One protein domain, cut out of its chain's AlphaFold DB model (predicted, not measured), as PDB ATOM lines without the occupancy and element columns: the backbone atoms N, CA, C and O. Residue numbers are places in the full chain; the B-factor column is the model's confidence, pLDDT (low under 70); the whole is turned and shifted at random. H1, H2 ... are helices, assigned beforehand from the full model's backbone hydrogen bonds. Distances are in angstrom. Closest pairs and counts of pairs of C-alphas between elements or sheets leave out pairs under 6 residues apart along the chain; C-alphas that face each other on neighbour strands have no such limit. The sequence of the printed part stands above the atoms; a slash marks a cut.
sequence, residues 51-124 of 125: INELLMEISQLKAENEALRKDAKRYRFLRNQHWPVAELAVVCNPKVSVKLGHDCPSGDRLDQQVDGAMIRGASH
ATOM      1  N   ILE A  51     135.168 106.540  64.669       83.25
ATOM      2  CA  ILE A  51     135.901 107.632  65.323       83.25
ATOM      3  C   ILE A  51     135.086 108.925  65.297       83.25
ATOM      4  O   ILE A  51     135.026 109.623  66.307       83.25
ATOM      5  N   ASN A  52     134.458 109.255  64.170       85.25
ATOM      6  CA  ASN A  52     133.633 110.454  64.064       85.25
ATOM      7  C   ASN A  52     132.407 110.377  64.980       85.25
ATOM      8  O   ASN A  52     132.120 111.355  65.665       85.25
ATOM      9  N   GLU A  53     131.732 109.227  65.044       88.12
ATOM     10  CA  GLU A  53     130.607 108.994  65.960       88.12
ATOM     11  C   GLU A  53     131.020 109.210  67.421       88.12
ATOM     12  O   GLU A  53     130.401 110.008  68.126       88.12
ATOM     13  N   LEU A  54     132.132 108.602  67.847       86.94
ATOM     14  CA  LEU A  54     132.673 108.775  69.198       86.94
ATOM     15  C   LEU A  54     133.045 110.232  69.492       86.94
ATOM     16  O   LEU A  54     132.813 110.733  70.590       86.94
ATOM     17  N   LEU A  55     133.624 110.942  68.522       87.25
ATOM     18  CA  LEU A  55     133.954 112.359  68.680       87.25
ATOM     19  C   LEU A  55     132.697 113.228  68.812       87.25
ATOM     20  O   LEU A  55     132.698 114.168  69.611       87.25
ATOM     21  N   MET A  56     131.633 112.918  68.065       88.44
ATOM     22  CA  MET A  56     130.342 113.597  68.188       88.44
ATOM     23  C   MET A  56     129.717 113.348  69.563       88.44
ATOM     24  O   MET A  56     129.308 114.305  70.221       88.44
ATOM     25  N   GLU A  57     129.727 112.102  70.038       92.31
ATOM     26  CA  GLU A  57     129.223 111.743  71.365       92.31
ATOM     27  C   GLU A  57     130.015 112.443  72.481       92.31
ATOM     28  O   GLU A  57     129.432 113.070  73.363       92.31
ATOM     29  N   ILE A  58     131.352 112.443  72.406       91.00
ATOM     30  CA  ILE A  58     132.208 113.162  73.363       91.00
ATOM     31  C   ILE A  58     131.890 114.661  73.370       91.00
ATOM     32  O   ILE A  58     131.882 115.282  74.434       91.00
ATOM     33  N   SER A  59     131.655 115.261  72.201       92.19
ATOM     34  CA  SER A  59     131.283 116.675  72.086       92.19
ATOM     35  C   SER A  59     129.950 116.958  72.783       92.19
ATOM     36  O   SER A  59     129.863 117.869  73.611       92.19
ATOM     37  N   GLN A  60     128.937 116.131  72.518       94.31
ATOM     38  CA  GLN A  60     127.620 116.243  73.139       94.31
ATOM     39  C   GLN A  60     127.695 116.078  74.662       94.31
ATOM     40  O   GLN A  60     127.211 116.938  75.398       94.31
ATOM     41  N   LEU A  61     128.373 115.034  75.142       94.94
ATOM     42  CA  LEU A  61     128.542 114.771  76.573       94.94
ATOM     43  C   LEU A  61     129.300 115.892  77.286       94.94
ATOM     44  O   LEU A  61     129.027 116.181  78.452       94.94
ATOM     45  N   LYS A  62     130.264 116.533  76.616       93.88
ATOM     46  CA  LYS A  62     130.968 117.696  77.168       93.88
ATOM     47  C   LYS A  62     130.037 118.893  77.325       93.88
ATOM     48  O   LYS A  62     130.055 119.505  78.390       93.88
ATOM     49  N   ALA A  63     129.221 119.190  76.313       95.81
ATOM     50  CA  ALA A  63     128.246 120.276  76.374       95.81
ATOM     51  C   ALA A  63     127.203 120.038  77.481       95.81
ATOM     52  O   ALA A  63     126.923 120.934  78.277       95.81
ATOM     53  N   GLU A  64     126.695 118.810  77.599       96.25
ATOM     54  CA  GLU A  64     125.760 118.431  78.663       96.25
ATOM     55  C   GLU A  64     126.402 118.540  80.054       96.25
ATOM     56  O   GLU A  64     125.827 119.133  80.968       96.25
ATOM     57  N   ASN A  65     127.637 118.054  80.219       97.31
ATOM     58  CA  ASN A  65     128.373 118.197  81.477       97.31
ATOM     59  C   ASN A  65     128.606 119.662  81.858       97.31
ATOM     60  O   ASN A  65     128.591 119.998  83.042       97.31
ATOM     61  N   GLU A  66     128.869 120.532  80.887       97.31
ATOM     62  CA  GLU A  66     129.045 121.958  81.138       97.31
ATOM     63  C   GLU A  66     127.746 122.606  81.631       97.31
ATOM     64  O   GLU A  66     127.769 123.301  82.651       97.31
ATOM     65  N   ALA A  67     126.616 122.303  80.984       95.44
ATOM     66  CA  ALA A  67     125.296 122.764  81.409       95.44
ATOM     67  C   ALA A  67     124.960 122.280  82.832       95.44
ATOM     68  O   ALA A  67     124.695 123.095  83.719       95.44
ATOM     69  N   LEU A  68     125.114 120.979  83.103       96.38
ATOM     70  CA  LEU A  68     124.882 120.397  84.431       96.38
ATOM     71  C   LEU A  68     125.786 121.015  85.504       96.38
ATOM     72  O   LEU A  68     125.361 121.253  86.636       96.38
ATOM     73  N   ARG A  69     127.049 121.302  85.170       97.38
ATOM     74  CA  ARG A  69     127.970 121.986  86.089       97.38
ATOM     75  C   ARG A  69     127.536 123.417  86.366       97.38
ATOM     76  O   ARG A  69     127.722 123.870  87.497       97.38
ATOM     77  N   LYS A  70     126.998 124.131  85.376       96.25
ATOM     78  CA  LYS A  70     126.467 125.485  85.565       96.25
ATOM     79  C   LYS A  70     125.279 125.463  86.527       96.25
ATOM     80  O   LYS A  70     125.308 126.170  87.533       96.25
ATOM     81  N   ASP A  71     124.321 124.572  86.307       96.31
ATOM     82  CA  ASP A  71     123.133 124.455  87.158       96.31
ATOM     83  C   ASP A  71     123.495 124.008  88.584       96.31
ATOM     84  O   ASP A  71     123.040 124.590  89.573       96.31
ATOM     85  N   ALA A  72     124.419 123.052  88.723       97.06
ATOM     86  CA  ALA A  72     124.932 122.637  90.027       97.06
ATOM     87  C   ALA A  72     125.638 123.784  90.774       97.06
ATOM     88  O   ALA A  72     125.534 123.875  92.001       97.06
ATOM     89  N   LYS A  73     126.355 124.668  90.066       96.81
ATOM     90  CA  LYS A  73     126.961 125.869  90.664       96.81
ATOM     91  C   LYS A  73     125.894 126.845  91.155       96.81
ATOM     92  O   LYS A  73     126.019 127.304  92.288       96.81
ATOM     93  N   ARG A  74     124.836 127.100  90.375       96.50
ATOM     94  CA  ARG A  74     123.705 127.947  90.801       96.50
ATOM     95  C   ARG A  74     123.038 127.410  92.063       96.50
ATOM     96  O   ARG A  74     122.838 128.152  93.021       96.50
ATOM     97  N   TYR A  75     122.774 126.104  92.111       95.31
ATOM     98  CA  TYR A  75     122.215 125.464  93.302       95.31
ATOM     99  C   TYR A  75     123.132 125.613  94.525       95.31
ATOM    100  O   TYR A  75     122.681 125.988  95.607       95.31
ATOM    101  N   ARG A  76     124.438 125.356  94.364       95.69
ATOM    102  CA  ARG A  76     125.422 125.521  95.447       95.69
ATOM    103  C   ARG A  76     125.511 126.969  95.925       95.69
ATOM    104  O   ARG A  76     125.622 127.184  97.126       95.69
ATOM    105  N   PHE A  77     125.432 127.937  95.012       94.69
ATOM    106  CA  PHE A  77     125.384 129.355  95.357       94.69
ATOM    107  C   PHE A  77     124.153 129.676  96.209       94.69
ATOM    108  O   PHE A  77     124.309 130.221  97.300       94.69
ATOM    109  N   LEU A  78     122.956 129.264  95.765       93.75
ATOM    110  CA  LEU A  78     121.699 129.469  96.493       93.75
ATOM    111  C   LEU A  78     121.705 128.819  97.882       93.75
ATOM    112  O   LEU A  78     121.192 129.406  98.830       93.75
ATOM    113  N   ARG A  79     122.320 127.637  98.029       93.38
ATOM    114  CA  ARG A  79     122.441 126.939  99.321       93.38
ATOM    115  C   ARG A  79     123.179 127.762 100.383       93.38
ATOM    116  O   ARG A  79     122.905 127.588 101.567       93.38
ATOM    117  N   ASN A  80     124.096 128.631  99.968       91.44
ATOM    118  CA  ASN A  80     124.888 129.466 100.871       91.44
ATOM    119  C   ASN A  80     124.252 130.842 101.132       91.44
ATOM    120  O   ASN A  80     124.815 131.634 101.884       91.44
ATOM    121  N   GLN A  81     123.104 131.151 100.520       91.75
ATOM    122  CA  GLN A  81     122.445 132.440 100.702       91.75
ATOM    123  C   GLN A  81     121.564 132.452 101.954       91.75
ATOM    124  O   GLN A  81     120.708 131.585 102.148       91.75
ATOM    125  N   HIS A  82     121.732 133.479 102.787       91.31
ATOM    126  CA  HIS A  82     120.940 133.688 103.997       91.31
ATOM    127  C   HIS A  82     119.990 134.875 103.837       91.31
ATOM    128  O   HIS A  82     120.422 135.984 103.537       91.31
ATOM    129  N   TRP A  83     118.702 134.660 104.123       88.44
ATOM    130  CA  TRP A  83     117.632 135.651 103.934       88.44
ATOM    131  C   TRP A  83     117.861 137.066 104.515       88.44
ATOM    132  O   TRP A  83     117.337 137.999 103.913       88.44
ATOM    133  N   PRO A  84     118.587 137.292 105.635       89.81
ATOM    134  CA  PRO A  84     118.729 138.641 106.184       89.81
ATOM    135  C   PRO A  84     119.731 139.505 105.412       89.81
ATOM    136  O   PRO A  84     119.733 140.719 105.582       89.81
ATOM    137  N   VAL A  85     120.622 138.881 104.632       87.31
ATOM    138  CA  VAL A  85     121.798 139.542 104.040       87.31
ATOM    139  C   VAL A  85     121.947 139.294 102.541       87.31
ATOM    140  O   VAL A  85     122.571 140.095 101.855       87.31
ATOM    141  N   ALA A  86     121.402 138.194 102.028       89.50
ATOM    142  CA  ALA A  86     121.522 137.829 100.626       89.50
ATOM    143  C   ALA A  86     120.497 138.558  99.752       89.50
ATOM    144  O   ALA A  86     119.359 138.787 100.155       89.50
ATOM    145  N   GLU A  87     120.890 138.841  98.510       87.50
ATOM    146  CA  GLU A  87     120.018 139.429  97.486       87.50
ATOM    147  C   GLU A  87     118.920 138.451  97.021       87.50
ATOM    148  O   GLU A  87     117.819 138.862  96.661       87.50
ATOM    149  N   LEU A  88     119.208 137.146  97.055       91.06
ATOM    150  CA  LEU A  88     118.296 136.066  96.675       91.06
ATOM    151  C   LEU A  88     118.305 134.976  97.746       91.06
ATOM    152  O   LEU A  88     119.366 134.597  98.233       91.06
ATOM    153  N   ALA A  89     117.137 134.423  98.077       92.06
ATOM    154  CA  ALA A  89     117.004 133.321  99.028       92.06
ATOM    155  C   ALA A  89     115.856 132.374  98.647       92.06
ATOM    156  O   ALA A  89     114.888 132.772  97.997       92.06
ATOM    157  N   VAL A  90     115.950 131.115  99.082       91.81
ATOM    158  CA  VAL A  90     114.895 130.107  98.894       91.81
ATOM    159  C   VAL A  90     113.934 130.145 100.083       91.81
ATOM    160  O   VAL A  90     114.362 130.076 101.233       91.81
ATOM    161  N   VAL A  91     112.628 130.230  99.808       91.44
ATOM    162  CA  VAL A  91     111.571 130.338 100.828       91.44
ATOM    163  C   VAL A  91     110.614 129.148 100.743       91.44
ATOM    164  O   VAL A  91     110.097 128.827  99.673       91.44
ATOM    165  N   CYS A  92     110.326 128.512 101.881       93.06
ATOM    166  CA  CYS A  92     109.290 127.482 101.979       93.06
ATOM    167  C   CYS A  92     107.889 128.106 102.108       93.06
ATOM    168  O   CYS A  92     107.703 129.132 102.766       93.06
ATOM    169  N   ASN A  93     106.888 127.447 101.515       94.00
ATOM    170  CA  ASN A  93     105.486 127.885 101.496       94.00
ATOM    171  C   ASN A  93     105.296 129.316 100.946       94.00
ATOM    172  O   ASN A  93     104.679 130.156 101.607       94.00
ATOM    173  N   PRO A  94     105.785 129.623  99.727       92.50
ATOM    174  CA  PRO A  94     105.846 130.998  99.228       92.50
ATOM    175  C   PRO A  94     104.479 131.694  99.182       92.50
ATOM    176  O   PRO A  94     104.400 132.892  99.413       92.50
ATOM    177  N   LYS A  95     103.383 130.946  98.986       90.81
ATOM    178  CA  LYS A  95     102.014 131.486  98.943       90.81
ATOM    179  C   LYS A  95     101.585 132.221 100.223       90.81
ATOM    180  O   LYS A  95     100.753 133.116 100.144       90.81
ATOM    181  N   VAL A  96     102.105 131.820 101.383       94.75
ATOM    182  CA  VAL A  96     101.793 132.451 102.681       94.75
ATOM    183  C   VAL A  96     102.957 133.282 103.219       94.75
ATOM    184  O   VAL A  96     102.739 134.193 104.010       94.75
ATOM    185  N   SER A  97     104.181 132.973 102.786       92.31
ATOM    186  CA  SER A  97     105.408 133.613 103.270       92.31
ATOM    187  C   SER A  97     105.802 134.859 102.468       92.31
ATOM    188  O   SER A  97     106.494 135.727 102.996       92.31
ATOM    189  N   VAL A  98     105.389 134.963 101.198       91.56
ATOM    190  CA  VAL A  98     105.737 136.084 100.310       91.56
ATOM    191  C   VAL A  98     104.585 137.084 100.252       91.56
ATOM    192  O   VAL A  98     103.437 136.727  99.988       91.56
ATOM    193  N   LYS A  99     104.892 138.361 100.500       91.25
ATOM    194  CA  LYS A  99     103.918 139.457 100.422       91.25
ATOM    195  C   LYS A  99     103.563 139.772  98.966       91.25
ATOM    196  O   LYS A  99     104.385 139.623  98.063       91.25
ATOM    197  N   LEU A 100     102.348 140.270  98.748       91.75
ATOM    198  CA  LEU A 100     101.907 140.717  97.428       91.75
ATOM    199  C   LEU A 100     102.791 141.868  96.913       91.75
ATOM    200  O   LEU A 100     103.181 142.740  97.684       91.75
ATOM    201  N   GLY A 101     103.077 141.869  95.608       91.75
ATOM    202  CA  GLY A 101     103.883 142.900  94.943       91.75
ATOM    203  C   GLY A 101     105.391 142.630  94.919       91.75
ATOM    204  O   GLY A 101     106.124 143.406  94.317       91.75
ATOM    205  N   HIS A 102     105.859 141.535  95.525       90.81
ATOM    206  CA  HIS A 102     107.260 141.116  95.450       90.81
ATOM    207  C   HIS A 102     107.531 140.222  94.233       90.81
ATOM    208  O   HIS A 102     106.675 139.435  93.827       90.81
ATOM    209  N   ASP A 103     108.739 140.328  93.669       91.31
ATOM    210  CA  ASP A 103     109.137 139.533  92.507       91.31
ATOM    211  C   ASP A 103     109.396 138.066  92.878       91.31
ATOM    212  O   ASP A 103     110.054 137.761  93.871       91.31
ATOM    213  N   CYS A 104     108.874 137.155  92.058       92.19
ATOM    214  CA  CYS A 104     109.048 135.709  92.184       92.19
ATOM    215  C   CYS A 104     109.542 135.151  90.838       92.19
ATOM    216  O   CYS A 104     108.730 134.737  90.003       92.19
ATOM    217  N   PRO A 105     110.851 135.212  90.550       94.12
ATOM    218  CA  PRO A 105     111.408 134.662  89.318       94.12
ATOM    219  C   PRO A 105     111.351 133.128  89.296       94.12
ATOM    220  O   PRO A 105     111.474 132.465  90.323       94.12
ATOM    221  N   SER A 106     111.172 132.561  88.103       94.44
ATOM    222  CA  SER A 106     111.099 131.115  87.856       94.44
ATOM    223  C   SER A 106     111.694 130.772  86.487       94.44
ATOM    224  O   SER A 106     111.694 131.627  85.599       94.44
ATOM    225  N   GLY A 107     112.158 129.529  86.312       94.88
ATOM    226  CA  GLY A 107     112.799 129.071  85.070       94.88
ATOM    227  C   GLY A 107     113.992 129.949  84.682       94.88
ATOM    228  O   GLY A 107     114.706 130.437  85.557       94.88
ATOM    229  N   ASP A 108     114.133 130.246  83.392       95.94
ATOM    230  CA  ASP A 108     115.250 131.030  82.847       95.94
ATOM    231  C   ASP A 108     115.421 132.408  83.512       95.94
ATOM    232  O   ASP A 108     116.539 132.906  83.655       95.94
ATOM    233  N   ARG A 109     114.324 133.036  83.966       96.94
ATOM    234  CA  ARG A 109     114.383 134.330  84.667       96.94
ATOM    235  C   ARG A 109     115.081 134.201  86.019       96.94
ATOM    236  O   ARG A 109     115.820 135.101  86.411       96.94
ATOM    237  N   LEU A 110     114.855 133.092  86.725       95.94
ATOM    238  CA  LEU A 110     115.563 132.794  87.968       95.94
ATOM    239  C   LEU A 110     117.039 132.518  87.683       95.94
ATOM    240  O   LEU A 110     117.889 133.083  88.363       95.94
ATOM    241  N   ASP A 111     117.346 131.733  86.650       96.50
ATOM    242  CA  ASP A 111     118.731 131.441  86.268       96.50
ATOM    243  C   ASP A 111     119.534 132.710  85.966       96.50
ATOM    244  O   ASP A 111     120.657 132.856  86.445       96.50
ATOM    245  N   GLN A 112     118.947 133.659  85.232       96.00
ATOM    246  CA  GLN A 112     119.570 134.952  84.940       96.00
ATOM    247  C   GLN A 112     119.799 135.792  86.202       96.00
ATOM    248  O   GLN A 112     120.854 136.411  86.345       96.00
ATOM    249  N   GLN A 113     118.834 135.817  87.128       96.12
ATOM    250  CA  GLN A 113     118.991 136.553  88.383       96.12
ATOM    251  C   GLN A 113     120.065 135.925  89.280       96.12
ATOM    252  O   GLN A 113     120.868 136.660  89.853       96.12
ATOM    253  N   VAL A 114     120.132 134.591  89.352       95.88
ATOM    254  CA  VAL A 114     121.180 133.872  90.094       95.88
ATOM    255  C   VAL A 114     122.551 134.109  89.467       95.88
ATOM    256  O   VAL A 114     123.477 134.473  90.186       95.88
ATOM    257  N   ASP A 115     122.681 133.974  88.141       96.06
ATOM    258  CA  ASP A 115     123.929 134.261  87.421       96.06
ATOM    259  C   ASP A 115     124.378 135.716  87.679       96.06
ATOM    260  O   ASP A 115     125.546 135.972  87.973       96.06
ATOM    261  N   GLY A 116     123.443 136.672  87.657       94.88
ATOM    262  CA  GLY A 116     123.715 138.073  87.978       94.88
ATOM    263  C   GLY A 116     124.173 138.292  89.424       94.88
ATOM    264  O   GLY A 116     125.136 139.025  89.653       94.88
ATOM    265  N   ALA A 117     123.518 137.652  90.394       93.38
ATOM    266  CA  ALA A 117     123.885 137.745  91.806       93.38
ATOM    267  C   ALA A 117     125.265 137.125  92.077       93.38
ATOM    268  O   ALA A 117     126.059 137.694  92.822       93.38
ATOM    269  N   MET A 118     125.594 136.006  91.419       92.94
ATOM    270  CA  MET A 118     126.924 135.392  91.483       92.94
ATOM    271  C   MET A 118     128.020 136.338  90.977       92.94
ATOM    272  O   MET A 118     129.072 136.441  91.605       92.94
ATOM    273  N   ILE A 119     127.774 137.050  89.869       92.56
ATOM    274  CA  ILE A 119     128.719 138.033  89.313       92.56
ATOM    275  C   ILE A 119     128.917 139.210  90.278       92.56
ATOM    276  O   ILE A 119     130.051 139.619  90.511       92.56
ATOM    277  N   ARG A 120     127.832 139.739  90.861       88.75
ATOM    278  CA  ARG A 120     127.903 140.848  91.828       88.75
ATOM    279  C   ARG A 120     128.595 140.447  93.128       88.75
ATOM    280  O   ARG A 120     129.370 141.234  93.654       88.75
ATOM    281  N   GLY A 121     128.349 139.242  93.637       78.44
ATOM    282  CA  GLY A 121     129.025 138.737  94.836       78.44
ATOM    283  C   GLY A 121     130.538 138.637  94.643       78.44
ATOM    284  O   GLY A 121     131.292 139.103  95.485       78.44
ATOM    285  N   ALA A 122     130.981 138.138  93.485       71.88
ATOM    286  CA  ALA A 122     132.401 138.024  93.155       71.88
ATOM    287  C   ALA A 122     133.125 139.374  92.978       71.88
ATOM    288  O   ALA A 122     134.350 139.398  92.974       71.88
ATOM    289  N   SER A 123     132.401 140.485  92.792       64.50
ATOM    290  CA  SER A 123     132.995 141.824  92.666       64.50
ATOM    291  C   SER A 123     133.106 142.579  93.995       64.50
ATOM    292  O   SER A 123     133.598 143.705  93.992       64.50
ATOM    293  N   HIS A 124     132.569 142.023  95.085       55.91
ATOM    294  CA  HIS A 124     132.578 142.628  96.423       55.91
ATOM    295  C   HIS A 124     133.539 141.922  97.401       55.91
ATOM    296  O   HIS A 124     133.631 142.357  98.550       55.91
TER     297      HIS A 124
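What this domain is: This is residues 51 to 124 of the 125 residues of an uncharacterized protein of Pseudomonas putida (UniProt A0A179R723). One long helix, H1, sticks out as an arm with residues 51 to 69, and the shorter H3 crosses it near its other end. Beyond that crossing the chain loops away through a long link to the tiny H2, then returns to H3. The printed part has 74 residues, is all helix in the order H1, H2, H3, and is only just loose, close to extended: radius of gyration of the C-alphas 16.9 A, spans 57 by 31 by 17 A.

Where its parts are: H1, residues 51 to 79, runs 41.3 A from C-alpha 51 at (135.901, 107.632, 65.323). H3, residues 108 to 122, runs 21.2 A to C-alpha 122 at (132.401, 138.024, 93.155). H2 is residues 94 to 97.

How they stand to each other: H1 touches H3 with residues 74 to 78 alone; the closest C-alphas, of Arg 74 and Val 114, are 6.5 A apart. Their lines are only just about perpendicular, at 71 degrees. H2 is apart from H1 and H3. Every O i to N i+4 pair in H1 and H3 is within hydrogen-bond range; H2 is too short for one.

The domain as a whole: The C-alphas farthest apart, of Ile 51 and Leu 100, are 57.3 A apart. The printed part has no cut. The H1 to H2 link is long. Residues 123 to 124 have pLDDT under 70.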